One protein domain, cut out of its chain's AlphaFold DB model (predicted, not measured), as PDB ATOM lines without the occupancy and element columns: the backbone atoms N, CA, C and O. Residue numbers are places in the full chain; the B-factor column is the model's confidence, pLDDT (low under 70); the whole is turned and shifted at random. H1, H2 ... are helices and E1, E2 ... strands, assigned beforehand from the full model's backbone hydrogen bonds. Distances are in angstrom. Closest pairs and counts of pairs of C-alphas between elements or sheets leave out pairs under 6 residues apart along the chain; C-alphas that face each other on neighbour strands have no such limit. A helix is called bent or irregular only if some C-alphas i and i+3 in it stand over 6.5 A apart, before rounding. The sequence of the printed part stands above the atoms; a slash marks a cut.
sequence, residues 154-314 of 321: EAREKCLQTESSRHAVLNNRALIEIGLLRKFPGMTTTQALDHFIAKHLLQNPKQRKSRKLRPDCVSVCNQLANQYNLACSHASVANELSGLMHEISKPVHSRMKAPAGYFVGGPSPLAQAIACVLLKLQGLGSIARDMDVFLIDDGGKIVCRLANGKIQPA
ATOM      1  N   GLU A 154     -32.788  16.105 -52.292       93.69
ATOM      2  CA  GLU A 154     -32.915  15.703 -50.883       93.69
ATOM      3  C   GLU A 154     -31.541  15.523 -50.217       93.69
ATOM      4  O   GLU A 154     -31.291  16.035 -49.124       93.69
ATOM      5  N   ALA A 155     -30.602  14.853 -50.894       93.06
ATOM      6  CA  ALA A 155     -29.244  14.668 -50.389       93.06
ATOM      7  C   ALA A 155     -28.498  16.004 -50.224       93.06
ATOM      8  O   ALA A 155     -27.779  16.200 -49.240       93.06
ATOM      9  N   ARG A 156     -28.676  16.939 -51.168       89.94
ATOM     10  CA  ARG A 156     -28.102  18.290 -51.079       89.94
ATOM     11  C   ARG A 156     -28.696  19.080 -49.924       89.94
ATOM     12  O   ARG A 156     -27.934  19.688 -49.180       89.94
ATOM     13  N   GLU A 157     -30.013  19.055 -49.755       81.88
ATOM     14  CA  GLU A 157     -30.687  19.732 -48.647       81.88
ATOM     15  C   GLU A 157     -30.199  19.202 -47.295       81.88
ATOM     16  O   GLU A 157     -29.771  19.982 -46.448       81.88
ATOM     17  N   LYS A 158     -30.134  17.876 -47.132       82.94
ATOM     18  CA  LYS A 158     -29.613  17.244 -45.913       82.94
ATOM     19  C   LYS A 158     -28.156  17.624 -45.628       82.94
ATOM     20  O   LYS A 158     -27.786  17.854 -44.474       82.94
ATOM     21  N   CYS A 159     -27.321  17.698 -46.666       82.19
ATOM     22  CA  CYS A 159     -25.932  18.137 -46.541       82.19
ATOM     23  C   CYS A 159     -25.853  19.590 -46.048       82.19
ATOM     24  O   CYS A 159     -25.158  19.866 -45.071       82.19
ATOM     25  N   LEU A 160     -26.634  20.491 -46.654       79.25
ATOM     26  CA  LEU A 160     -26.697  21.902 -46.264       79.25
ATOM     27  C   LEU A 160     -27.231  22.092 -44.836       79.25
ATOM     28  O   LEU A 160     -26.685  22.903 -44.093       79.25
ATOM     29  N   GLN A 161     -28.250  21.331 -44.427       77.25
ATOM     30  CA  GLN A 161     -28.773  21.342 -43.051       77.25
ATOM     31  C   GLN A 161     -27.720  20.872 -42.036       77.25
ATOM     32  O   GLN A 161     -27.556  21.449 -40.959       77.25
ATOM     33  N   THR A 162     -26.963  19.831 -42.386       78.44
ATOM     34  CA  THR A 162     -25.874  19.329 -41.535       78.44
ATOM     35  C   THR A 162     -24.748  20.360 -41.431       78.44
ATOM     36  O   THR A 162     -24.203  20.584 -40.351       78.44
ATOM     37  N   GLU A 163     -24.418  21.031 -42.535       77.94
ATOM     38  CA  GLU A 163     -23.413  22.092 -42.578       77.94
ATOM     39  C   GLU A 163     -23.827  23.330 -41.765       77.94
ATOM     40  O   GLU A 163     -23.014  23.866 -41.007       77.94
ATOM     41  N   SER A 164     -25.087  23.768 -41.852       71.62
ATOM     42  CA  SER A 164     -25.587  24.915 -41.079       71.62
ATOM     43  C   SER A 164     -25.587  24.633 -39.575       71.62
ATOM     44  O   SER A 164     -25.074  25.439 -38.793       71.62
ATOM     45  N   SER A 165     -26.059  23.449 -39.175       75.31
ATOM     46  CA  SER A 165     -26.065  22.985 -37.780       75.31
ATOM     47  C   SER A 165     -24.655  22.976 -37.192       75.31
ATOM     48  O   SER A 165     -24.399  23.411 -36.072       75.31
ATOM     49  N   ARG A 166     -23.700  22.535 -38.000       77.12
ATOM     50  CA  ARG A 166     -22.290  22.472 -37.654       77.12
ATOM     51  C   ARG A 166     -21.657  23.865 -37.485       77.12
ATOM     52  O   ARG A 166     -20.882  24.057 -36.545       77.12
ATOM     53  N   HIS A 167     -21.982  24.838 -38.343       77.12
ATOM     54  CA  HIS A 167     -21.543  26.230 -38.161       77.12
ATOM     55  C   HIS A 167     -22.080  26.830 -36.861       77.12
ATOM     56  O   HIS A 167     -21.331  27.510 -36.155       77.12
ATOM     57  N   ALA A 168     -23.335  26.527 -36.514       81.69
ATOM     58  CA  ALA A 168     -23.899  26.954 -35.244       81.69
ATOM     59  C   ALA A 168     -23.109  26.414 -34.055       81.69
ATOM     60  O   ALA A 168     -22.709  27.205 -33.211       81.69
ATOM     61  N   VAL A 169     -22.781  25.118 -34.018       84.75
ATOM     62  CA  VAL A 169     -22.003  24.531 -32.908       84.75
ATOM     63  C   VAL A 169     -20.646  25.222 -32.721       84.75
ATOM     64  O   VAL A 169     -20.280  25.567 -31.595       84.75
ATOM     65  N   LEU A 170     -19.913  25.480 -33.809       85.25
ATOM     66  CA  LEU A 170     -18.614  26.161 -33.740       85.25
ATOM     67  C   LEU A 170     -18.734  27.589 -33.200       85.25
ATOM     68  O   LEU A 170     -17.962  27.990 -32.329       85.25
ATOM     69  N   ASN A 171     -19.718  28.343 -33.683       87.94
ATOM     70  CA  ASN A 171     -19.961  29.708 -33.230       87.94
ATOM     71  C   ASN A 171     -20.500  29.753 -31.796       87.94
ATOM     72  O   ASN A 171     -20.093  30.635 -31.042       87.94
ATOM     73  N   ASN A 172     -21.353  28.799 -31.395       91.62
ATOM     74  CA  ASN A 172     -21.817  28.646 -30.013       91.62
ATOM     75  C   ASN A 172     -20.606  28.596 -29.083       91.62
ATOM     76  O   ASN A 172     -20.496  29.396 -28.156       91.62
ATOM     77  N   ARG A 173     -19.665  27.688 -29.375       92.44
ATOM     78  CA  ARG A 173     -18.444  27.513 -28.594       92.44
ATOM     79  C   ARG A 173     -17.584  28.770 -28.602       92.44
ATOM     80  O   ARG A 173     -17.269  29.286 -27.534       92.44
ATOM     81  N   ALA A 174     -17.232  29.273 -29.785       91.94
ATOM     82  CA  ALA A 174     -16.298  30.385 -29.926       91.94
ATOM     83  C   ALA A 174     -16.805  31.661 -29.240       91.94
ATOM     84  O   ALA A 174     -16.059  32.311 -28.510       91.94
ATOM     85  N   LEU A 175     -18.082  32.015 -29.426       94.38
ATOM     86  CA  LEU A 175     -18.646  33.220 -28.820       94.38
ATOM     87  C   LEU A 175     -18.747  33.109 -27.299       94.38
ATOM     88  O   LEU A 175     -18.414  34.066 -26.597       94.38
ATOM     89  N   ILE A 176     -19.166  31.948 -26.786       95.88
ATOM     90  CA  ILE A 176     -19.227  31.700 -25.343       95.88
ATOM     91  C   ILE A 176     -17.816  31.750 -24.745       95.88
ATOM     92  O   ILE A 176     -17.607  32.468 -23.771       95.88
ATOM     93  N   GLU A 177     -16.837  31.072 -25.351       94.94
ATOM     94  CA  GLU A 177     -15.434  31.091 -24.916       94.94
ATOM     95  C   GLU A 177     -14.870  32.514 -24.865       94.94
ATOM     96  O   GLU A 177     -14.350  32.922 -23.828       94.94
ATOM     97  N   ILE A 178     -15.036  33.305 -25.933       94.62
ATOM     98  CA  ILE A 178     -14.566  34.698 -25.991       94.62
ATOM     99  C   ILE A 178     -15.223  35.546 -24.896       94.62
ATOM    100  O   ILE A 178     -14.538  36.297 -24.195       94.62
ATOM    101  N   GLY A 179     -16.545  35.436 -24.734       96.44
ATOM    102  CA  GLY A 179     -17.277  36.191 -23.719       96.44
ATOM    103  C   GLY A 179     -16.871  35.813 -22.294       96.44
ATOM    104  O   GLY A 179     -16.734  36.685 -21.434       96.44
ATOM    105  N   LEU A 180     -16.636  34.527 -22.032       97.00
ATOM    106  CA  LEU A 180     -16.196  34.046 -20.725       97.00
ATOM    107  C   LEU A 180     -14.752  34.445 -20.421       97.00
ATOM    108  O   LEU A 180     -14.512  34.954 -19.327       97.00
ATOM    109  N   LEU A 181     -13.824  34.302 -21.377       96.50
ATOM    110  CA  LEU A 181     -12.419  34.696 -21.202       96.50
ATOM    111  C   LEU A 181     -12.295  36.169 -20.805       96.50
ATOM    112  O   LEU A 181     -11.525  36.518 -19.913       96.50
ATOM    113  N   ARG A 182     -13.080  37.037 -21.451       96.31
ATOM    114  CA  ARG A 182     -13.098  38.476 -21.156       96.31
ATOM    115  C   ARG A 182     -13.687  38.787 -19.784       96.31
ATOM    116  O   ARG A 182     -13.278  39.758 -19.154       96.31
ATOM    117  N   LYS A 183     -14.665  38.001 -19.323       96.81
ATOM    118  CA  LYS A 183     -15.355  38.249 -18.051       96.81
ATOM    119  C   LYS A 183     -14.618  37.676 -16.842       96.81
ATOM    120  O   LYS A 183     -14.695  38.267 -15.765       96.81
ATOM    121  N   PHE A 184     -13.954  36.538 -17.015       97.12
ATOM    122  CA  PHE A 184     -13.298  35.776 -15.955       97.12
ATOM    123  C   PHE A 184     -11.861  35.422 -16.365       97.12
ATOM    124  O   PHE A 184     -11.553  34.247 -16.589       97.12
ATOM    125  N   PRO A 185     -10.971  36.423 -16.490       96.06
ATOM    126  CA  PRO A 185      -9.578  36.159 -16.822       96.06
ATOM    127  C   PRO A 185      -8.951  35.240 -15.762       96.06
ATOM    128  O   PRO A 185      -9.143  35.439 -14.564       96.06
ATOM    129  N   GLY A 186      -8.223  34.215 -16.209       96.31
ATOM    130  CA  GLY A 186      -7.539  33.253 -15.336       96.31
ATOM    131  C   GLY A 186      -8.356  32.015 -14.936       96.31
ATOM    132  O   GLY A 186      -7.790  31.098 -14.349       96.31
ATOM    133  N   MET A 187      -9.648  31.936 -15.272       97.69
ATOM    134  CA  MET A 187     -10.423  30.694 -15.132       97.69
ATOM    135  C   MET A 187     -10.336  29.851 -16.408       97.69
ATOM    136  O   MET A 187     -10.290  30.387 -17.515       97.69
ATOM    137  N   THR A 188     -10.372  28.522 -16.271       95.19
ATOM    138  CA  THR A 188     -10.587  27.649 -17.439       95.19
ATOM    139  C   THR A 188     -11.998  27.866 -17.997       95.19
ATOM    140  O   THR A 188     -12.911  28.198 -17.237       95.19
ATOM    141  N   THR A 189     -12.218  27.645 -19.299       93.31
ATOM    142  CA  THR A 189     -13.540  27.825 -19.933       93.31
ATOM    143  C   THR A 189     -14.653  27.101 -19.177       93.31
ATOM    144  O   THR A 189     -15.698  27.692 -18.922       93.31
ATOM    145  N   THR A 190     -14.420  25.852 -18.765       94.62
ATOM    146  CA  THR A 190     -15.393  25.050 -18.011       94.62
ATOM    147  C   THR A 190     -15.737  25.693 -16.668       94.62
ATOM    148  O   THR A 190     -16.910  25.898 -16.369       94.62
ATOM    149  N   GLN A 191     -14.728  26.088 -15.882       96.19
ATOM    150  CA  GLN A 191     -14.940  26.752 -14.589       96.19
ATOM    151  C   GLN A 191     -15.657  28.097 -14.751       96.19
ATOM    152  O   GLN A 191     -16.569  28.410 -13.985       96.19
ATOM    153  N   ALA A 192     -15.263  28.880 -15.758       97.19
ATOM    154  CA  ALA A 192     -15.880  30.160 -16.072       97.19
ATOM    155  C   ALA A 192     -17.349  29.985 -16.485       97.19
ATOM    156  O   ALA A 192     -18.201  30.742 -16.022       97.19
ATOM    157  N   LEU A 193     -17.657  28.979 -17.312       96.50
ATOM    158  CA  LEU A 193     -19.015  28.680 -17.761       96.50
ATOM    159  C   LEU A 193     -19.897  28.227 -16.592       96.50
ATOM    160  O   LEU A 193     -20.977  28.787 -16.398       96.50
ATOM    161  N   ASP A 194     -19.419  27.294 -15.769       95.56
ATOM    162  CA  ASP A 194     -20.141  26.818 -14.583       95.56
ATOM    163  C   ASP A 194     -20.418  27.962 -13.601       95.56
ATOM    164  O   ASP A 194     -21.551  28.137 -13.136       95.56
ATOM    165  N   HIS A 195     -19.404  28.792 -13.323       96.50
ATOM    166  CA  HIS A 195     -19.555  29.976 -12.481       96.50
ATOM    167  C   HIS A 195     -20.560  30.966 -13.083       96.50
ATOM    168  O   HIS A 195     -21.422  31.492 -12.372       96.50
ATOM    169  N   PHE A 196     -20.488  31.201 -14.395       97.69
ATOM    170  CA  PHE A 196     -21.384  32.105 -15.103       97.69
ATOM    171  C   PHE A 196     -22.840  31.643 -15.034       97.69
ATOM    172  O   PHE A 196     -23.707  32.422 -14.636       97.69
ATOM    173  N   ILE A 197     -23.114  30.377 -15.358       96.69
ATOM    174  CA  ILE A 197     -24.459  29.791 -15.307       96.69
ATOM    175  C   ILE A 197     -25.017  29.875 -13.884       96.69
ATOM    176  O   ILE A 197     -26.138  30.351 -13.685       96.69
ATOM    177  N   ALA A 198     -24.218  29.468 -12.893       96.25
ATOM    178  CA  ALA A 198     -24.598  29.475 -11.486       96.25
ATOM    179  C   ALA A 198     -24.940  30.878 -10.967       96.25
ATOM    180  O   ALA A 198     -25.885  31.042 -10.195       96.25
ATOM    181  N   LYS A 199     -24.176  31.890 -11.387       96.88
ATOM    182  CA  LYS A 199     -24.327  33.273 -10.926       96.88
ATOM    183  C   LYS A 199     -25.413  34.039 -11.676       96.88
ATOM    184  O   LYS A 199     -26.099  34.872 -11.079       96.88
ATOM    185  N   HIS A 200     -25.542  33.810 -12.981       97.44
ATOM    186  CA  HIS A 200     -26.305  34.691 -13.863       97.44
ATOM    187  C   HIS A 200     -27.556  34.070 -14.469       97.44
ATOM    188  O   HIS A 200     -28.467  34.842 -14.756       97.44
ATOM    189  N   LEU A 201     -27.635  32.746 -14.640       97.31
ATOM    190  CA  LEU A 201     -28.702  32.119 -15.432       97.31
ATOM    191  C   LEU A 201     -29.634  31.212 -14.619       97.31
ATOM    192  O   LEU A 201     -30.822  31.129 -14.934       97.31
ATOM    193  N   LEU A 202     -29.128  30.563 -13.565       97.00
ATOM    194  CA  LEU A 202     -29.899  29.645 -12.720       97.00
ATOM    195  C   LEU A 202     -30.147  30.192 -11.310       97.00
ATOM    196  O   LEU A 202     -29.345  30.928 -10.738       97.00
ATOM    197  N   GLN A 203     -31.272  29.786 -10.733       94.69
ATOM    198  CA  GLN A 203     -31.559  29.833  -9.306       94.69
ATOM    199  C   GLN A 203     -31.177  28.476  -8.699       94.69
ATOM    200  O   GLN A 203     -31.508  27.429  -9.256       94.69
ATOM    201  N   ASN A 204     -30.485  28.486  -7.556       91.38
ATOM    202  CA  ASN A 204     -30.085  27.281  -6.813       91.38
ATOM    203  C   ASN A 204     -29.309  26.230  -7.649       91.38
ATOM    204  O   ASN A 204     -29.678  25.055  -7.671       91.38
ATOM    205  N   PRO A 205     -28.185  26.596  -8.296       88.62
ATOM    206  CA  PRO A 205     -27.466  25.730  -9.246       88.62
ATOM    207  C   PRO A 205     -26.980  24.390  -8.657       88.62
ATOM    208  O   PRO A 205     -26.829  23.404  -9.391       88.62
ATOM    209  N   LYS A 206     -26.775  24.335  -7.332       88.88
ATOM    210  CA  LYS A 206     -26.337  23.138  -6.595       88.88
ATOM    211  C   LYS A 206     -27.414  22.047  -6.510       88.88
ATOM    212  O   LYS A 206     -27.074  20.874  -6.401       88.88
ATOM    213  N   GLN A 207     -28.699  22.396  -6.582       88.75
ATOM    214  CA  GLN A 207     -29.791  21.431  -6.436       88.75
ATOM    215  C   GLN A 207     -30.295  20.963  -7.806       88.75
ATOM    216  O   GLN A 207     -31.203  21.561  -8.372       88.75
ATOM    217  N   ARG A 208     -29.736  19.866  -8.337       83.00
ATOM    218  CA  ARG A 208     -30.098  19.326  -9.669       83.00
ATOM    219  C   ARG A 208     -31.612  19.183  -9.900       83.00
ATOM    220  O   ARG A 208     -32.079  19.528 -10.976       83.00
ATOM    221  N   LYS A 209     -32.372  18.715  -8.902       84.06
ATOM    222  CA  LYS A 209     -33.821  18.446  -9.018       84.06
ATOM    223  C   LYS A 209     -34.709  19.700  -9.001       84.06
ATOM    224  O   LYS A 209     -35.873  19.611  -9.364       84.06
ATOM    225  N   SER A 210     -34.187  20.846  -8.568       86.50
ATOM    226  CA  SER A 210     -34.950  22.089  -8.381       86.50
ATOM    227  C   SER A 210     -34.315  23.279  -9.104       86.50
ATOM    228  O   SER A 210     -34.596  24.431  -8.764       86.50
ATOM    229  N   ARG A 211     -33.469  23.018 -10.113       91.81
ATOM    230  CA  ARG A 211     -32.883  24.071 -10.945       91.81
ATOM    231  C   ARG A 211     -34.000  24.840 -11.629       91.81
ATOM    232  O   ARG A 211     -34.765  24.288 -12.414       91.81
ATOM    233  N   LYS A 212     -34.075  26.129 -11.323       95.88
ATOM    234  CA  LYS A 212     -35.005  27.057 -11.961       95.88
ATOM    235  C   LYS A 212     -34.209  28.085 -12.738       95.88
ATOM    236  O   LYS A 212     -33.133  28.497 -12.309       95.88
ATOM    237  N   LEU A 213     -34.730  28.496 -13.886       97.50
ATOM    238  CA  LEU A 213     -34.183  29.636 -14.606       97.50
ATOM    239  C   LEU A 213     -34.382  30.910 -13.780       97.50
ATOM    240  O   LEU A 213     -35.368  31.053 -13.053       97.50
ATOM    241  N   ARG A 214     -33.452  31.855 -13.899       97.69
ATOM    242  CA  ARG A 214     -33.672  33.212 -13.395       97.69
ATOM    243  C   ARG A 214     -34.750  33.938 -14.219       97.69
ATOM    244  O   ARG A 214     -34.985  33.560 -15.367       97.69
ATOM    245  N   PRO A 215     -35.413  34.970 -13.658       97.88
ATOM    246  CA  PRO A 215     -36.545  35.629 -14.319       97.88
ATOM    247  C   PRO A 215     -36.212  36.230 -15.692       97.88
ATOM    248  O   PRO A 215     -37.044  36.201 -16.594       97.88
ATOM    249  N   ASP A 216     -34.987  36.723 -15.875       97.00
ATOM    250  CA  ASP A 216     -34.487  37.215 -17.160       97.00
ATOM    251  C   ASP A 216     -34.403  36.095 -18.207       97.00
ATOM    252  O   ASP A 216     -34.913  36.251 -19.314       97.00
ATOM    253  N   CYS A 217     -33.861  34.930 -17.845       97.50
ATOM    254  CA  CYS A 217     -33.845  33.753 -18.721       97.50
ATOM    255  C   CYS A 217     -35.256  33.232 -19.039       97.50
ATOM    256  O   CYS A 217     -35.524  32.828 -20.169       97.50
ATOM    257  N   VAL A 218     -36.174  33.258 -18.065       97.94
ATOM    258  CA  VAL A 218     -37.589  32.903 -18.284       97.94
ATOM    259  C   VAL A 218     -38.228  33.837 -19.311       97.94
ATOM    260  O   VAL A 218     -38.910  33.370 -20.221       97.94
ATOM    261  N   SER A 219     -37.969  35.144 -19.210       97.88
ATOM    262  CA  SER A 219     -38.457  36.135 -20.173       97.88
ATOM    263  C   SER A 219     -37.937  35.858 -21.587       97.88
ATOM    264  O   SER A 219     -38.733  35.843 -22.524       97.88
ATOM    265  N   VAL A 220     -36.644  35.541 -21.731       97.62
ATOM    266  CA  VAL A 220     -36.039  35.133 -23.012       97.62
ATOM    267  C   VAL A 220     -36.737  33.894 -23.580       97.62
ATOM    268  O   VAL A 220     -37.155  33.904 -24.736       97.62
ATOM    269  N   CYS A 221     -36.926  32.845 -22.772       97.88
ATOM    270  CA  CYS A 221     -37.588  31.613 -23.215       97.88
ATOM    271  C   CYS A 221     -39.036  31.866 -23.653       97.88
ATOM    272  O   CYS A 221     -39.455  31.380 -24.699       97.88
ATOM    273  N   ASN A 222     -39.786  32.665 -22.890       97.88
ATOM    274  CA  ASN A 222     -41.165  33.020 -23.226       97.88
ATOM    275  C   ASN A 222     -41.233  33.866 -24.504       97.88
ATOM    276  O   ASN A 222     -42.131  33.671 -25.316       97.88
ATOM    277  N   GLN A 223     -40.279  34.778 -24.714       97.69
ATOM    278  CA  GLN A 223     -40.205  35.562 -25.943       97.69
ATOM    279  C   GLN A 223     -39.935  34.668 -27.161       97.69
ATOM    280  O   GLN A 223     -40.624  34.798 -28.170       97.69
ATOM    281  N   LEU A 224     -38.983  33.733 -27.058       97.00
ATOM    282  CA  LEU A 224     -38.681  32.764 -28.116       97.00
ATOM    283  C   LEU A 224     -39.870  31.840 -28.412       97.00
ATOM    284  O   LEU A 224     -40.194  31.612 -29.578       97.00
ATOM    285  N   ALA A 225     -40.558  31.359 -27.375       96.81
ATOM    286  CA  ALA A 225     -41.750  30.535 -27.530       96.81
ATOM    287  C   ALA A 225     -42.886  31.302 -28.227       96.81
ATOM    288  O   ALA A 225     -43.419  30.833 -29.229       96.81
ATOM    289  N   ASN A 226     -43.214  32.502 -27.741       97.12
ATOM    290  CA  ASN A 226     -44.396  33.243 -28.186       97.12
ATOM    291  C   ASN A 226     -44.210  33.932 -29.544       97.12
ATOM    292  O   ASN A 226     -45.150  33.990 -30.327       97.12
ATOM    293  N   GLN A 227     -43.028  34.494 -29.820       96.50
ATOM    294  CA  GLN A 227     -42.799  35.284 -31.039       96.50
ATOM    295  C   GLN A 227     -42.243  34.448 -32.192       96.50
ATOM    296  O   GLN A 227     -42.414  34.818 -33.350       96.50
ATOM    297  N   TYR A 228     -41.569  33.341 -31.880       95.25
ATOM    298  CA  TYR A 228     -40.774  32.607 -32.858       95.25
ATOM    299  C   TYR A 228     -41.047  31.098 -32.882       95.25
ATOM    300  O   TYR A 228     -40.349  30.364 -33.575       95.25
ATOM    301  N   ASN A 229     -42.065  30.635 -32.150       95.06
ATOM    302  CA  ASN A 229     -42.483  29.233 -32.091       95.06
ATOM    303  C   ASN A 229     -41.388  28.261 -31.596       95.06
ATOM    304  O   ASN A 229     -41.421  27.070 -31.893       95.06
ATOM    305  N   LEU A 230     -40.425  28.749 -30.807       92.75
ATOM    306  CA  LEU A 230     -39.390  27.929 -30.164       92.75
ATOM    307  C   LEU A 230     -39.820  27.509 -28.752       92.75
ATOM    308  O   LEU A 230     -39.165  27.829 -27.753       92.75
ATOM    309  N   ALA A 231     -40.954  26.813 -28.656       92.94
ATOM    310  CA  ALA A 231     -41.504  26.368 -27.381       92.94
ATOM    311  C   ALA A 231     -40.595  25.325 -26.701       92.94
ATOM    312  O   ALA A 231     -40.150  24.354 -27.313       92.94
ATOM    313  N   CYS A 232     -40.320  25.523 -25.412       93.19
ATOM    314  CA  CYS A 232     -39.586  24.570 -24.583       93.19
ATOM    315  C   CYS A 232     -39.975  24.724 -23.111       93.19
ATOM    316  O   CYS A 232     -40.394  25.796 -22.668       93.19
ATOM    317  N   SER A 233     -39.814  23.653 -22.332       97.00
ATOM    318  CA  SER A 233     -39.992  23.744 -20.885       97.00
ATOM    319  C   SER A 233     -38.787  24.448 -20.251       97.00
ATOM    320  O   SER A 233     -37.635  24.163 -20.589       97.00
ATOM    321  N   HIS A 234     -39.025  25.339 -19.284       97.25
ATOM    322  CA  HIS A 234     -37.935  26.023 -18.570       97.25
ATOM    323  C   HIS A 234     -37.014  25.040 -17.834       97.25
ATOM    324  O   HIS A 234     -35.818  25.294 -17.710       97.25
ATOM    325  N   ALA A 235     -37.552  23.906 -17.375       96.12
ATOM    326  CA  ALA A 235     -36.777  22.841 -16.745       96.12
ATOM    327  C   ALA A 235     -35.798  22.186 -17.734       96.12
ATOM    328  O   ALA A 235     -34.637  21.965 -17.392       96.12
ATOM    329  N   SER A 236     -36.236  21.941 -18.973       96.12
ATOM    330  CA  SER A 236     -35.380  21.419 -20.043       96.12
ATOM    331  C   SER A 236     -34.228  22.378 -20.344       96.12
ATOM    332  O   SER A 236     -33.081  21.947 -20.372       96.12
ATOM    333  N   VAL A 237     -34.498  23.684 -20.464       97.06
ATOM    334  CA  VAL A 237     -33.448  24.701 -20.677       97.06
ATOM    335  C   VAL A 237     -32.481  24.772 -19.491       97.06
ATOM    336  O   VAL A 237     -31.273  24.879 -19.685       97.06
ATOM    337  N   ALA A 238     -32.973  24.682 -18.252       96.62
ATOM    338  CA  ALA A 238     -32.116  24.683 -17.064       96.62
ATOM    339  C   ALA A 238     -31.188  23.453 -16.998       96.62
ATOM    340  O   ALA A 238     -30.024  23.564 -16.588       96.62
ATOM    341  N   ASN A 239     -31.691  22.288 -17.415       94.81
ATOM    342  CA  ASN A 239     -30.895  21.068 -17.545       94.81
ATOM    343  C   ASN A 239     -29.830  21.222 -18.632       94.81
ATOM    344  O   ASN A 239     -28.662  20.939 -18.372       94.81
ATOM    345  N   GLU A 240     -30.216  21.757 -19.788       95.50
ATOM    346  CA  GLU A 240     -29.332  21.985 -20.928       95.50
ATOM    347  C   GLU A 240     -28.198  22.956 -20.595       95.50
ATOM    348  O   GLU A 240     -27.031  22.653 -20.821       95.50
ATOM    349  N   LEU A 241     -28.511  24.076 -19.931       96.00
ATOM    350  CA  LEU A 241     -27.506  25.019 -19.430       96.00
ATOM    351  C   LEU A 241     -26.458  24.316 -18.567       96.00
ATOM    352  O   LEU A 241     -25.275  24.607 -18.669       96.00
ATOM    353  N   SER A 242     -26.874  23.355 -17.747       92.50
ATOM    354  CA  SER A 242     -25.963  22.638 -16.857       92.50
ATOM    355  C   SER A 242     -25.071  21.615 -17.568       92.50
ATOM    356  O   SER A 242     -24.059  21.208 -17.003       92.50
ATOM    357  N   GLY A 243     -25.472  21.159 -18.756       92.31
ATOM    358  CA  GLY A 243     -24.702  20.270 -19.627       92.31
ATOM    359  C   GLY A 243     -23.997  21.005 -20.769       92.31
ATOM    360  O   GLY A 243     -23.298  20.370 -21.556       92.31
ATOM    361  N   LEU A 244     -24.142  22.332 -20.853       93.31
ATOM    362  CA  LEU A 244     -23.808  23.109 -22.043       93.31
ATOM    363  C   LEU A 244     -22.351  22.950 -22.477       93.31
ATOM    364  O   LEU A 244     -22.085  22.881 -23.672       93.31
ATOM    365  N   MET A 245     -21.411  22.837 -21.530       89.19
ATOM    366  CA  MET A 245     -19.999  22.621 -21.862       89.19
ATOM    367  C   MET A 245     -19.793  21.335 -22.669       89.19
ATOM    368  O   MET A 245     -19.013  21.326 -23.618       89.19
ATOM    369  N   HIS A 246     -20.486  20.254 -22.303       86.94
ATOM    370  CA  HIS A 246     -20.376  18.979 -23.003       86.94
ATOM    371  C   HIS A 246     -20.911  19.094 -24.432       86.94
ATOM    372  O   HIS A 246     -20.282  18.592 -25.360       86.94
ATOM    373  N   GLU A 247     -22.009  19.826 -24.617       83.81
ATOM    374  CA  GLU A 247     -22.634  20.036 -25.923       83.81
ATOM    375  C   GLU A 247     -21.789  20.905 -26.857       83.81
ATOM    376  O   GLU A 247     -21.538  20.519 -27.997       83.81
ATOM    377  N   ILE A 248     -21.262  22.036 -26.372       83.75
ATOM    378  CA  ILE A 248     -20.429  22.930 -27.196       83.75
ATOM    379  C   ILE A 248     -19.019  22.371 -27.452       83.75
ATOM    380  O   ILE A 248     -18.322  22.864 -28.336       83.75
ATOM    381  N   SER A 249     -18.587  21.351 -26.702       77.50
ATOM    382  CA  SER A 249     -17.259  20.729 -26.846       77.50
ATOM    383  C   SER A 249     -17.217  19.554 -27.824       77.50
ATOM    384  O   SER A 249     -16.124  19.052 -28.098       77.50
ATOM    385  N   LYS A 250     -18.360  19.089 -28.349       76.44
ATOM    386  CA  LYS A 250     -18.385  17.955 -29.287       76.44
ATOM    387  C   LYS A 250     -17.554  18.284 -30.542       76.44
ATOM    388  O   LYS A 250     -17.678  19.385 -31.084       76.44
ATOM    389  N   PRO A 251     -16.664  17.375 -30.988       51.59
ATOM    390  CA  PRO A 251     -15.741  17.653 -32.078       51.59
ATOM    391  C   PRO A 251     -16.489  17.900 -33.385       51.59
ATOM    392  O   PRO A 251     -17.420  17.184 -33.747       51.59
ATOM    393  N   VAL A 252     -16.027  18.908 -34.117       53.84
ATOM    394  CA  VAL A 252     -16.608  19.313 -35.391       53.84
ATOM    395  C   VAL A 252     -15.569  19.058 -36.491       53.84
ATOM    396  O   VAL A 252     -14.681  19.869 -36.744       53.84
ATOM    397  N   HIS A 253     -15.608  17.878 -37.112       41.97
ATOM    398  CA  HIS A 253     -14.568  17.424 -38.050       41.97
ATOM    399  C   HIS A 253     -14.727  18.049 -39.448       41.97
ATOM    400  O   HIS A 253     -15.657  17.671 -40.147       41.97
ATOM    401  N   SER A 254     -13.889  19.035 -39.846       44.69
ATOM    402  CA  SER A 254     -13.714  19.684 -41.196       44.69
ATOM    403  C   SER A 254     -13.676  21.243 -41.226       44.69
ATOM    404  O   SER A 254     -14.000  21.927 -40.256       44.69
ATOM    405  N   ARG A 255     -13.242  21.818 -42.358       41.12
ATOM    406  CA  ARG A 255     -13.149  23.265 -42.643       41.12
ATOM    407  C   ARG A 255     -14.167  23.642 -43.726       41.12
ATOM    408  O   ARG A 255     -14.148  22.994 -44.768       41.12
ATOM    409  N   MET A 256     -15.000  24.670 -43.531       47.38
ATOM    410  CA  MET A 256     -15.971  25.143 -44.543       47.38
ATOM    411  C   MET A 256     -16.140  26.675 -44.522       47.38
ATOM    412  O   MET A 256     -15.663  27.342 -43.604       47.38
ATOM    413  N   LYS A 257     -16.746  27.234 -45.582       47.50
ATOM    414  CA  LYS A 257     -16.918  28.680 -45.824       47.50
ATOM    415  C   LYS A 257     -18.346  29.108 -45.452       47.50
ATOM    416  O   LYS A 257     -19.267  28.857 -46.219       47.50
ATOM    417  N   ALA A 258     -18.525  29.763 -44.306       48.69
ATOM    418  CA  ALA A 258     -19.822  30.286 -43.873       48.69
ATOM    419  C   ALA A 258     -20.133  31.672 -44.489       48.69
ATOM    420  O   ALA A 258     -19.201  32.434 -44.770       48.69
ATOM    421  N   PRO A 259     -21.420  32.025 -44.691       56.94
ATOM    422  CA  PRO A 259     -21.827  33.395 -45.007       56.94
ATOM    423  C   PRO A 259     -21.437  34.372 -43.884       56.94
ATOM    424  O   PRO A 259     -21.229  33.971 -42.740       56.94
ATOM    425  N   ALA A 260     -21.331  35.662 -44.211       65.56
ATOM    426  CA  ALA A 260     -20.944  36.696 -43.255       65.56
ATOM    427  C   ALA A 260     -21.972  36.816 -42.110       65.56
ATOM    428  O   ALA A 260     -23.147  37.079 -42.359       65.56
ATOM    429  N   GLY A 261     -21.523  36.624 -40.867       77.06
ATOM    430  CA  GLY A 261     -22.340  36.711 -39.652       77.06
ATOM    431  C   GLY A 261     -22.066  35.570 -38.666       77.06
ATOM    432  O   GLY A 261     -21.506  34.538 -39.033       77.06
ATOM    433  N   TYR A 262     -22.461  35.748 -37.403       89.44
ATOM    434  CA  TYR A 262     -22.346  34.707 -36.381       89.44
ATOM    435  C   TYR A 262     -23.677  33.974 -36.231       89.44
ATOM    436  O   TYR A 262     -24.631  34.518 -35.684       89.44
ATOM    437  N   PHE A 263     -23.747  32.737 -36.710       90.81
ATOM    438  CA  PHE A 263     -24.926  31.878 -36.570       90.81
ATOM    439  C   PHE A 263     -24.752  30.980 -35.358       90.81
ATOM    440  O   PHE A 263     -23.730  30.319 -35.274       90.81
ATOM    441  N   VAL A 264     -25.711  30.943 -34.447       93.00
ATOM    442  CA  VAL A 264     -25.700  30.136 -33.217       93.00
ATOM    443  C   VAL A 264     -27.025  29.404 -33.097       93.00
ATOM    444  O   VAL A 264     -28.006  29.828 -33.695       93.00
ATOM    445  N   GLY A 265     -27.103  28.330 -32.323       91.06
ATOM    446  CA  GLY A 265     -28.355  27.591 -32.157       91.06
ATOM    447  C   GLY A 265     -28.154  26.096 -31.994       91.06
ATOM    448  O   GLY A 265     -27.095  25.647 -31.556       91.06
ATOM    449  N   GLY A 266     -29.187  25.331 -32.320       88.94
ATOM    450  CA  GLY A 266     -29.238  23.884 -32.132       88.94
ATOM    451  C   GLY A 266     -30.668  23.410 -31.867       88.94
ATOM    452  O   GLY A 266     -31.597  24.218 -31.883       88.94
ATOM    453  N   PRO A 267     -30.872  22.114 -31.597       90.94
ATOM    454  CA  PRO A 267     -32.197  21.603 -31.282       90.94
ATOM    455  C   PRO A 267     -32.748  22.211 -29.991       90.94
ATOM    456  O   PRO A 267     -32.001  22.467 -29.053       90.94
ATOM    457  N   SER A 268     -34.060  22.433 -29.914       92.94
ATOM    458  CA  SER A 268     -34.720  22.802 -28.654       92.94
ATOM    459  C   SER A 268     -34.511  21.672 -27.628       92.94
ATOM    460  O   SER A 268     -34.802  20.521 -27.967       92.94
ATOM    461  N   PRO A 269     -34.003  21.928 -26.400       95.88
ATOM    462  CA  PRO A 269     -33.898  23.218 -25.695       95.88
ATOM    463  C   PRO A 269     -32.532  23.950 -25.785       95.88
ATOM    464  O   PRO A 269     -32.351  24.994 -25.149       95.88
ATOM    465  N   LEU A 270     -31.551  23.412 -26.517       94.75
ATOM    466  CA  LEU A 270     -30.181  23.937 -26.615       94.75
ATOM    467  C   LEU A 270     -30.125  25.332 -27.240       94.75
ATOM    468  O   LEU A 270     -29.424  26.198 -26.710       94.75
ATOM    469  N   ALA A 271     -30.902  25.601 -28.292       94.44
ATOM    470  CA  ALA A 271     -30.980  26.942 -28.883       94.44
ATOM    471  C   ALA A 271     -31.364  28.015 -27.850       94.44
ATOM    472  O   ALA A 271     -30.739  29.076 -27.786       94.44
ATOM    473  N   GLN A 272     -32.351  27.738 -26.998       97.00
ATOM    474  CA  GLN A 272     -32.813  28.664 -25.964       97.00
ATOM    475  C   GLN A 272     -31.771  28.830 -24.853       97.00
ATOM    476  O   GLN A 272     -31.559  29.949 -24.375       97.00
ATOM    477  N   ALA A 273     -31.078  27.751 -24.473       97.31
ATOM    478  CA  ALA A 273     -29.969  27.810 -23.522       97.31
ATOM    479  C   ALA A 273     -28.832  28.713 -24.040       97.31
ATOM    480  O   ALA A 273     -28.387  29.619 -23.330       97.31
ATOM    481  N   ILE A 274     -28.424  28.535 -25.301       97.00
ATOM    482  CA  ILE A 274     -27.410  29.368 -25.961       97.00
ATOM    483  C   ILE A 274     -27.867  30.827 -26.043       97.00
ATOM    484  O   ILE A 274     -27.095  31.728 -25.707       97.00
ATOM    485  N   ALA A 275     -29.123  31.074 -26.426       97.44
ATOM    486  CA  ALA A 275     -29.674  32.423 -26.491       97.44
ATOM    487  C   ALA A 275     -29.615  33.129 -25.126       97.44
ATOM    488  O   ALA A 275     -29.169  34.275 -25.050       97.44
ATOM    489  N   CYS A 276     -29.972  32.437 -24.036       98.00
ATOM    490  CA  CYS A 276     -29.864  32.977 -22.678       98.00
ATOM    491  C   CYS A 276     -28.418  33.364 -22.328       98.00
ATOM    492  O   CYS A 276     -28.180  34.453 -21.799       98.00
ATOM    493  N   VAL A 277     -27.444  32.501 -22.642       97.88
ATOM    494  CA  VAL A 277     -26.019  32.760 -22.377       97.88
ATOM    495  C   VAL A 277     -25.531  33.976 -23.162       97.88
ATOM    496  O   VAL A 277     -24.961  34.898 -22.576       97.88
ATOM    497  N   LEU A 278     -25.775  34.010 -24.472       97.56
ATOM    498  CA  LEU A 278     -25.246  35.050 -25.355       97.56
ATOM    499  C   LEU A 278     -25.883  36.416 -25.101       97.56
ATOM    500  O   LEU A 278     -25.157  37.406 -25.012       97.56
ATOM    501  N   LEU A 279     -27.201  36.482 -24.892       97.56
ATOM    502  CA  LEU A 279     -27.875  37.733 -24.523       97.56
ATOM    503  C   LEU A 279     -27.332  38.280 -23.203       97.56
ATOM    504  O   LEU A 279     -27.113  39.487 -23.068       97.56
ATOM    505  N   LYS A 280     -27.051  37.397 -22.234       97.88
ATOM    506  CA  LYS A 280     -26.469  37.810 -20.959       97.88
ATOM    507  C   LYS A 280     -25.033  38.306 -21.119       97.88
ATOM    508  O   LYS A 280     -24.688  39.331 -20.532       97.88
ATOM    509  N   LEU A 281     -24.213  37.629 -21.923       97.31
ATOM    510  CA  LEU A 281     -22.842  38.055 -22.227       97.31
ATOM    511  C   LEU A 281     -22.806  39.396 -22.979       97.31
ATOM    512  O   LEU A 281     -21.993  40.253 -22.629       97.31
ATOM    513  N   GLN A 282     -23.709  39.621 -23.941       96.44
ATOM    514  CA  GLN A 282     -23.881  40.919 -24.610       96.44
ATOM    515  C   GLN A 282     -24.316  42.008 -23.617       96.44
ATOM    516  O   GLN A 282     -23.710  43.078 -23.563       96.44
ATOM    517  N   GLY A 283     -25.321  41.738 -22.776       96.12
ATOM    518  CA  GLY A 283     -25.799  42.696 -21.772       96.12
ATOM    519  C   GLY A 283     -24.702  43.121 -20.787       96.12
ATOM    520  O   GLY A 283     -24.584  44.299 -20.440       96.12
ATOM    521  N   LEU A 284     -23.835  42.179 -20.404       96.06
ATOM    522  CA  LEU A 284     -22.667  42.430 -19.554       96.06
ATOM    523  C   LEU A 284     -21.495  43.112 -20.279       96.06
ATOM    524  O   LEU A 284     -20.530  43.479 -19.613       96.06
ATOM    525  N   GLY A 285     -21.562  43.283 -21.604       95.75
ATOM    526  CA  GLY A 285     -20.484  43.855 -22.416       95.75
ATOM    527  C   GLY A 285     -19.280  42.927 -22.602       95.75
ATOM    528  O   GLY A 285     -18.226  43.375 -23.040       95.75
ATOM    529  N   SER A 286     -19.414  41.640 -22.270       95.88
ATOM    530  CA  SER A 286     -18.347  40.648 -22.459       95.88
ATOM    531  C   SER A 286     -18.136  40.308 -23.936       95.88
ATOM    532  O   SER A 286     -17.036  39.973 -24.370       95.88
ATOM    533  N   ILE A 287     -19.199  40.412 -24.724       94.75
ATOM    534  CA  ILE A 287     -19.189  40.336 -26.183       94.75
ATOM    535  C   ILE A 287     -19.691  41.692 -26.695       94.75
ATOM    536  O   ILE A 287     -20.468  42.354 -26.001       94.75
ATOM    537  N   ALA A 288     -19.219  42.125 -27.867       92.12
ATOM    538  CA  ALA A 288     -19.623  43.395 -28.468       92.12
ATOM    539  C   ALA A 288     -21.160  43.489 -28.543       92.12
ATOM    540  O   ALA A 288     -21.834  42.544 -28.960       92.12
ATOM    541  N   ARG A 289     -21.718  44.599 -28.045       88.38
ATOM    542  CA  ARG A 289     -23.172  44.768 -27.871       88.38
ATOM    543  C   ARG A 289     -23.893  44.861 -29.211       88.38
ATOM    544  O   ARG A 289     -24.964  44.290 -29.368       88.38
ATOM    545  N   ASP A 290     -23.261  45.528 -30.158       87.69
ATOM    546  CA  ASP A 290     -23.669  45.727 -31.545       87.69
ATOM    547  C   ASP A 290     -23.397  44.513 -32.446       87.69
ATOM    548  O   ASP A 290     -23.728  44.540 -33.628       87.69
ATOM    549  N   MET A 291     -22.817  43.437 -31.909       91.19
ATOM    550  CA  MET A 291     -22.558  42.228 -32.680       91.19
ATOM    551  C   MET A 291     -23.861  41.485 -32.967       91.19
ATOM    552  O   MET A 291     -24.497  40.945 -32.059       91.19
ATOM    553  N   ASP A 292     -24.211  41.409 -34.245       92.12
ATOM    554  CA  ASP A 292     -25.355  40.642 -34.714       92.12
ATOM    555  C   ASP A 292     -25.062  39.138 -34.658       92.12
ATOM    556  O   ASP A 292     -24.165  38.619 -35.331       92.12
ATOM    557  N   VAL A 293     -25.854  38.435 -33.847       94.38
ATOM    558  CA  VAL A 293     -25.811  36.978 -33.723       94.38
ATOM    559  C   VAL A 293     -27.155  36.397 -34.145       94.38
ATOM    560  O   VAL A 293     -28.181  36.707 -33.554       94.38
ATOM    561  N   PHE A 294     -27.179  35.541 -35.156       93.69
ATOM    562  CA  PHE A 294     -28.404  34.945 -35.684       93.69
ATOM    563  C   PHE A 294     -28.667  33.593 -35.024       93.69
ATOM    564  O   PHE A 294     -27.844  32.687 -35.128       93.69
ATOM    565  N   LEU A 295     -29.811  33.454 -34.354       93.69
ATOM    566  CA  LEU A 295     -30.250  32.192 -33.764       93.69
ATOM    567  C   LEU A 295     -30.914  31.324 -34.838       93.69
ATOM    568  O   LEU A 295     -31.837  31.792 -35.510       93.69
ATOM    569  N   ILE A 296     -30.474  30.076 -34.969       90.94
ATOM    570  CA  ILE A 296     -31.068  29.065 -35.849       90.94
ATOM    571  C   ILE A 296     -31.778  27.966 -35.047       90.94
ATOM    572  O   ILE A 296     -31.364  27.652 -33.926       90.94
ATOM    573  N   ASP A 297     -32.841  27.401 -35.616       86.25
ATOM    574  CA  ASP A 297     -33.568  26.250 -35.060       86.25
ATOM    575  C   ASP A 297     -32.913  24.898 -35.415       86.25
ATOM    576  O   ASP A 297     -31.816  24.837 -35.977       86.25
ATOM    577  N   ASP A 298     -33.587  23.802 -35.060       81.69
ATOM    578  CA  ASP A 298     -33.206  22.424 -35.389       81.69
ATOM    579  C   ASP A 298     -33.188  22.135 -36.897       81.69
ATOM    580  O   ASP A 298     -32.399  21.308 -37.353       81.69
ATOM    581  N   GLY A 299     -34.014  22.838 -37.674       77.75
ATOM    582  CA  GLY A 299     -34.033  22.794 -39.137       77.75
ATOM    583  C   GLY A 299     -32.956  23.653 -39.806       77.75
ATOM    584  O   GLY A 299     -32.867  23.685 -41.035       77.75
ATOM    585  N   GLY A 300     -32.143  24.374 -39.028       79.31
ATOM    586  CA  GLY A 300     -31.126  25.292 -39.534       79.31
ATOM    587  C   GLY A 300     -31.694  26.585 -40.129       79.31
ATOM    588  O   GLY A 300     -30.975  27.310 -40.826       79.31
ATOM    589  N   LYS A 301     -32.969  26.894 -39.876       84.81
ATOM    590  CA  LYS A 301     -33.617  28.132 -40.308       84.81
ATOM    591  C   LYS A 301     -33.288  29.248 -39.325       84.81
ATOM    592  O   LYS A 301     -33.322  29.060 -38.115       84.81
ATOM    593  N   ILE A 302     -33.007  30.442 -39.847       89.38
ATOM    594  CA  ILE A 302     -32.795  31.631 -39.016       89.38
ATOM    595  C   ILE A 302     -34.129  32.054 -38.402       89.38
ATOM    596  O   ILE A 302     -35.090  32.357 -39.113       89.38
ATOM    597  N   VAL A 303     -34.155  32.104 -37.078       92.75
ATOM    598  CA  VAL A 303     -35.344  32.393 -36.284       92.75
ATOM    599  C   VAL A 303     -35.382  33.863 -35.879       92.75
ATOM    600  O   VAL A 303     -36.340  34.579 -36.161       92.75
ATOM    601  N   CYS A 304     -34.317  34.327 -35.229       95.31
ATOM    602  CA  CYS A 304     -34.224  35.678 -34.696       95.31
ATOM    603  C   CYS A 304     -32.771  36.158 -34.655       95.31
ATOM    604  O   CYS A 304     -31.829  35.385 -34.819       95.31
ATOM    605  N   ARG A 305     -32.588  37.447 -34.391       95.25
ATOM    606  CA  ARG A 305     -31.298  38.104 -34.188       95.25
ATOM    607  C   ARG A 305     -31.128  38.474 -32.713       95.25
ATOM    608  O   ARG A 305     -32.011  39.083 -32.120       95.25
ATOM    609  N   LEU A 306     -30.001  38.112 -32.116       95.88
ATOM    610  CA  LEU A 306     -29.592  38.460 -30.759       95.88
ATOM    611  C   LEU A 306     -28.605  39.626 -30.847       95.88
ATOM    612  O   LEU A 306     -27.472  39.458 -31.300       95.88
ATOM    613  N   ALA A 307     -29.045  40.812 -30.442       94.50
ATOM    614  CA  ALA A 307     -28.232  42.020 -30.499       94.50
ATOM    615  C   ALA A 307     -28.582  42.951 -29.340       94.50
ATOM    616  O   ALA A 307     -29.750  43.105 -28.964       94.50
ATOM    617  N   ASN A 308     -27.565  43.600 -28.776       93.81
ATOM    618  CA  ASN A 308     -27.670  44.506 -27.635       93.81
ATOM    619  C   ASN A 308     -28.346  43.867 -26.407       93.81
ATOM    620  O   ASN A 308     -29.061  44.541 -25.664       93.81
ATOM    621  N   GLY A 309     -28.155  42.557 -26.202       94.44
ATOM    622  CA  GLY A 309     -28.796  41.822 -25.110       94.44
ATOM    623  C   GLY A 309     -30.318  41.702 -25.255       94.44
ATOM    624  O   GLY A 309     -31.003  41.459 -24.264       94.44
ATOM    625  N   LYS A 310     -30.857  41.873 -26.471       96.75
ATOM    626  CA  LYS A 310     -32.282  41.714 -26.796       96.75
ATOM    627  C   LYS A 310     -32.481  40.775 -27.986       96.75
ATOM    628  O   LYS A 310     -31.621  40.675 -28.860       96.75
ATOM    629  N   ILE A 311     -33.647  40.134 -28.032       97.00
ATOM    630  CA  ILE A 311     -34.105  39.370 -29.197       97.00
ATOM    631  C   ILE A 311     -34.800  40.325 -30.168       97.00
ATOM    632  O   ILE A 311     -35.675  41.098 -29.772       97.00
ATOM    633  N   GLN A 312     -34.419  40.252 -31.437       95.62
ATOM    634  CA  GLN A 312     -34.929  41.063 -32.534       95.62
ATOM    635  C   GLN A 312     -35.317  40.163 -33.721       95.62
ATOM    636  O   GLN A 312     -34.789  39.054 -33.840       95.62
ATOM    637  N   PRO A 313     -36.200  40.613 -34.625       94.81
ATOM    638  CA  PRO A 313     -36.500  39.884 -35.854       94.81
ATOM    639  C   PRO A 313     -35.245  39.642 -36.707       94.81
ATOM    640  O   PRO A 313     -34.320  40.453 -36.713       94.81
ATOM    641  N   ALA A 314     -35.210  38.519 -37.429       88.44
ATOM    642  CA  ALA A 314     -34.078  38.144 -38.280       88.44
ATOM    643  C   ALA A 314     -33.911  39.041 -39.518       88.44
ATOM    644  O   ALA A 314     -32.804  39.174 -40.039       88.44
TER     645      ALA A 314
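This is residues 154 to 314 of the 321 residues of an uncharacterized protein of Guillardia theta (strain CCMP2712) (UniProt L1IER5). Helix H5 lies in the middle, covered on one side by a small, strongly twisted four-stranded sheet, with H1, H2, H3 and H4 packed round it, mostly crossed. The long H1 runs beside the sheet's edge strand E1 and makes much of the longest axis. The printed part has 161 residues, with five named helices and four named strands in the order H1 H2 H3 H4 E1 H5 E2 E3 E4. The sheet is mixed, in the order E1 E2 E3 E4, and the class is mixed, helices and strands. The whole is compact, with a radius of gyration of the C-alphas of 14.9 A and spans of 45 by 37 by 30 A.

H1, residues 154 to 183, begins at C-alpha 154 (-32.915, 15.703, -50.883) and is 43.5 A long. H2 is residues 189 to 201, 16.4 A; H3 is residues 215 to 228, 19.3 A; H4 is residues 234 to 248, 19.8 A, and irregular, with C-alphas 242 and 245 7.8 A apart. E1 is residues 262 to 265. H5, residues 270 to 283, is 19.9 A long and begins at (-30.181, 23.937, -26.615). E2 is residues 293 to 296, E3 residues 302 to 307, and E4, residues 310 to 313, ends at (-36.500, 39.884, -35.854).

H5 is the hub, touching four helices. It touches H4 about perpendicular at 83 degrees, C-alphas of Val 237 and Ala 273 closest at 5.5 A, and H3 at a steep tilt of 59 degrees, opposite ways, Cys 217 and Cys 276 closest at 5.7 A between C-alphas. H2 touches H4 at a shallow tilt of 15 degrees, opposite ways, C-alphas of Thr 190 and Met 245 closest at 6.5 A. H5 is on the sheet at a height of 8.4 A, along the strands, on the same face as H3: two layers, helices on one face of a sheet. H1 stands at the sheet's level, with a height of 1.1 A. E1, H5, E2 form a strand-helix-strand unit, two parallel strands joined through a helix, with a right-handed crossover; N 264 and O 294 are 2.8 A apart. E2, E3 and E4 form a meander, each strand the antiparallel neighbour of the one before, in two hairpins; N 295 and O 304 are 2.8 A apart, as are N 305 and O 312. Every O i to N i+4 pair is within hydrogen-bond range in H1, H2, H3 and H5, and 9 of 11 in H4.

The C-alphas of Glu 154 and Gly 186 are farthest apart, 47.1 A. The printed part has no cut. The links H2 to H3 and H4 to E1 are long. The model's confidence is under 70 at residues 251 to 260.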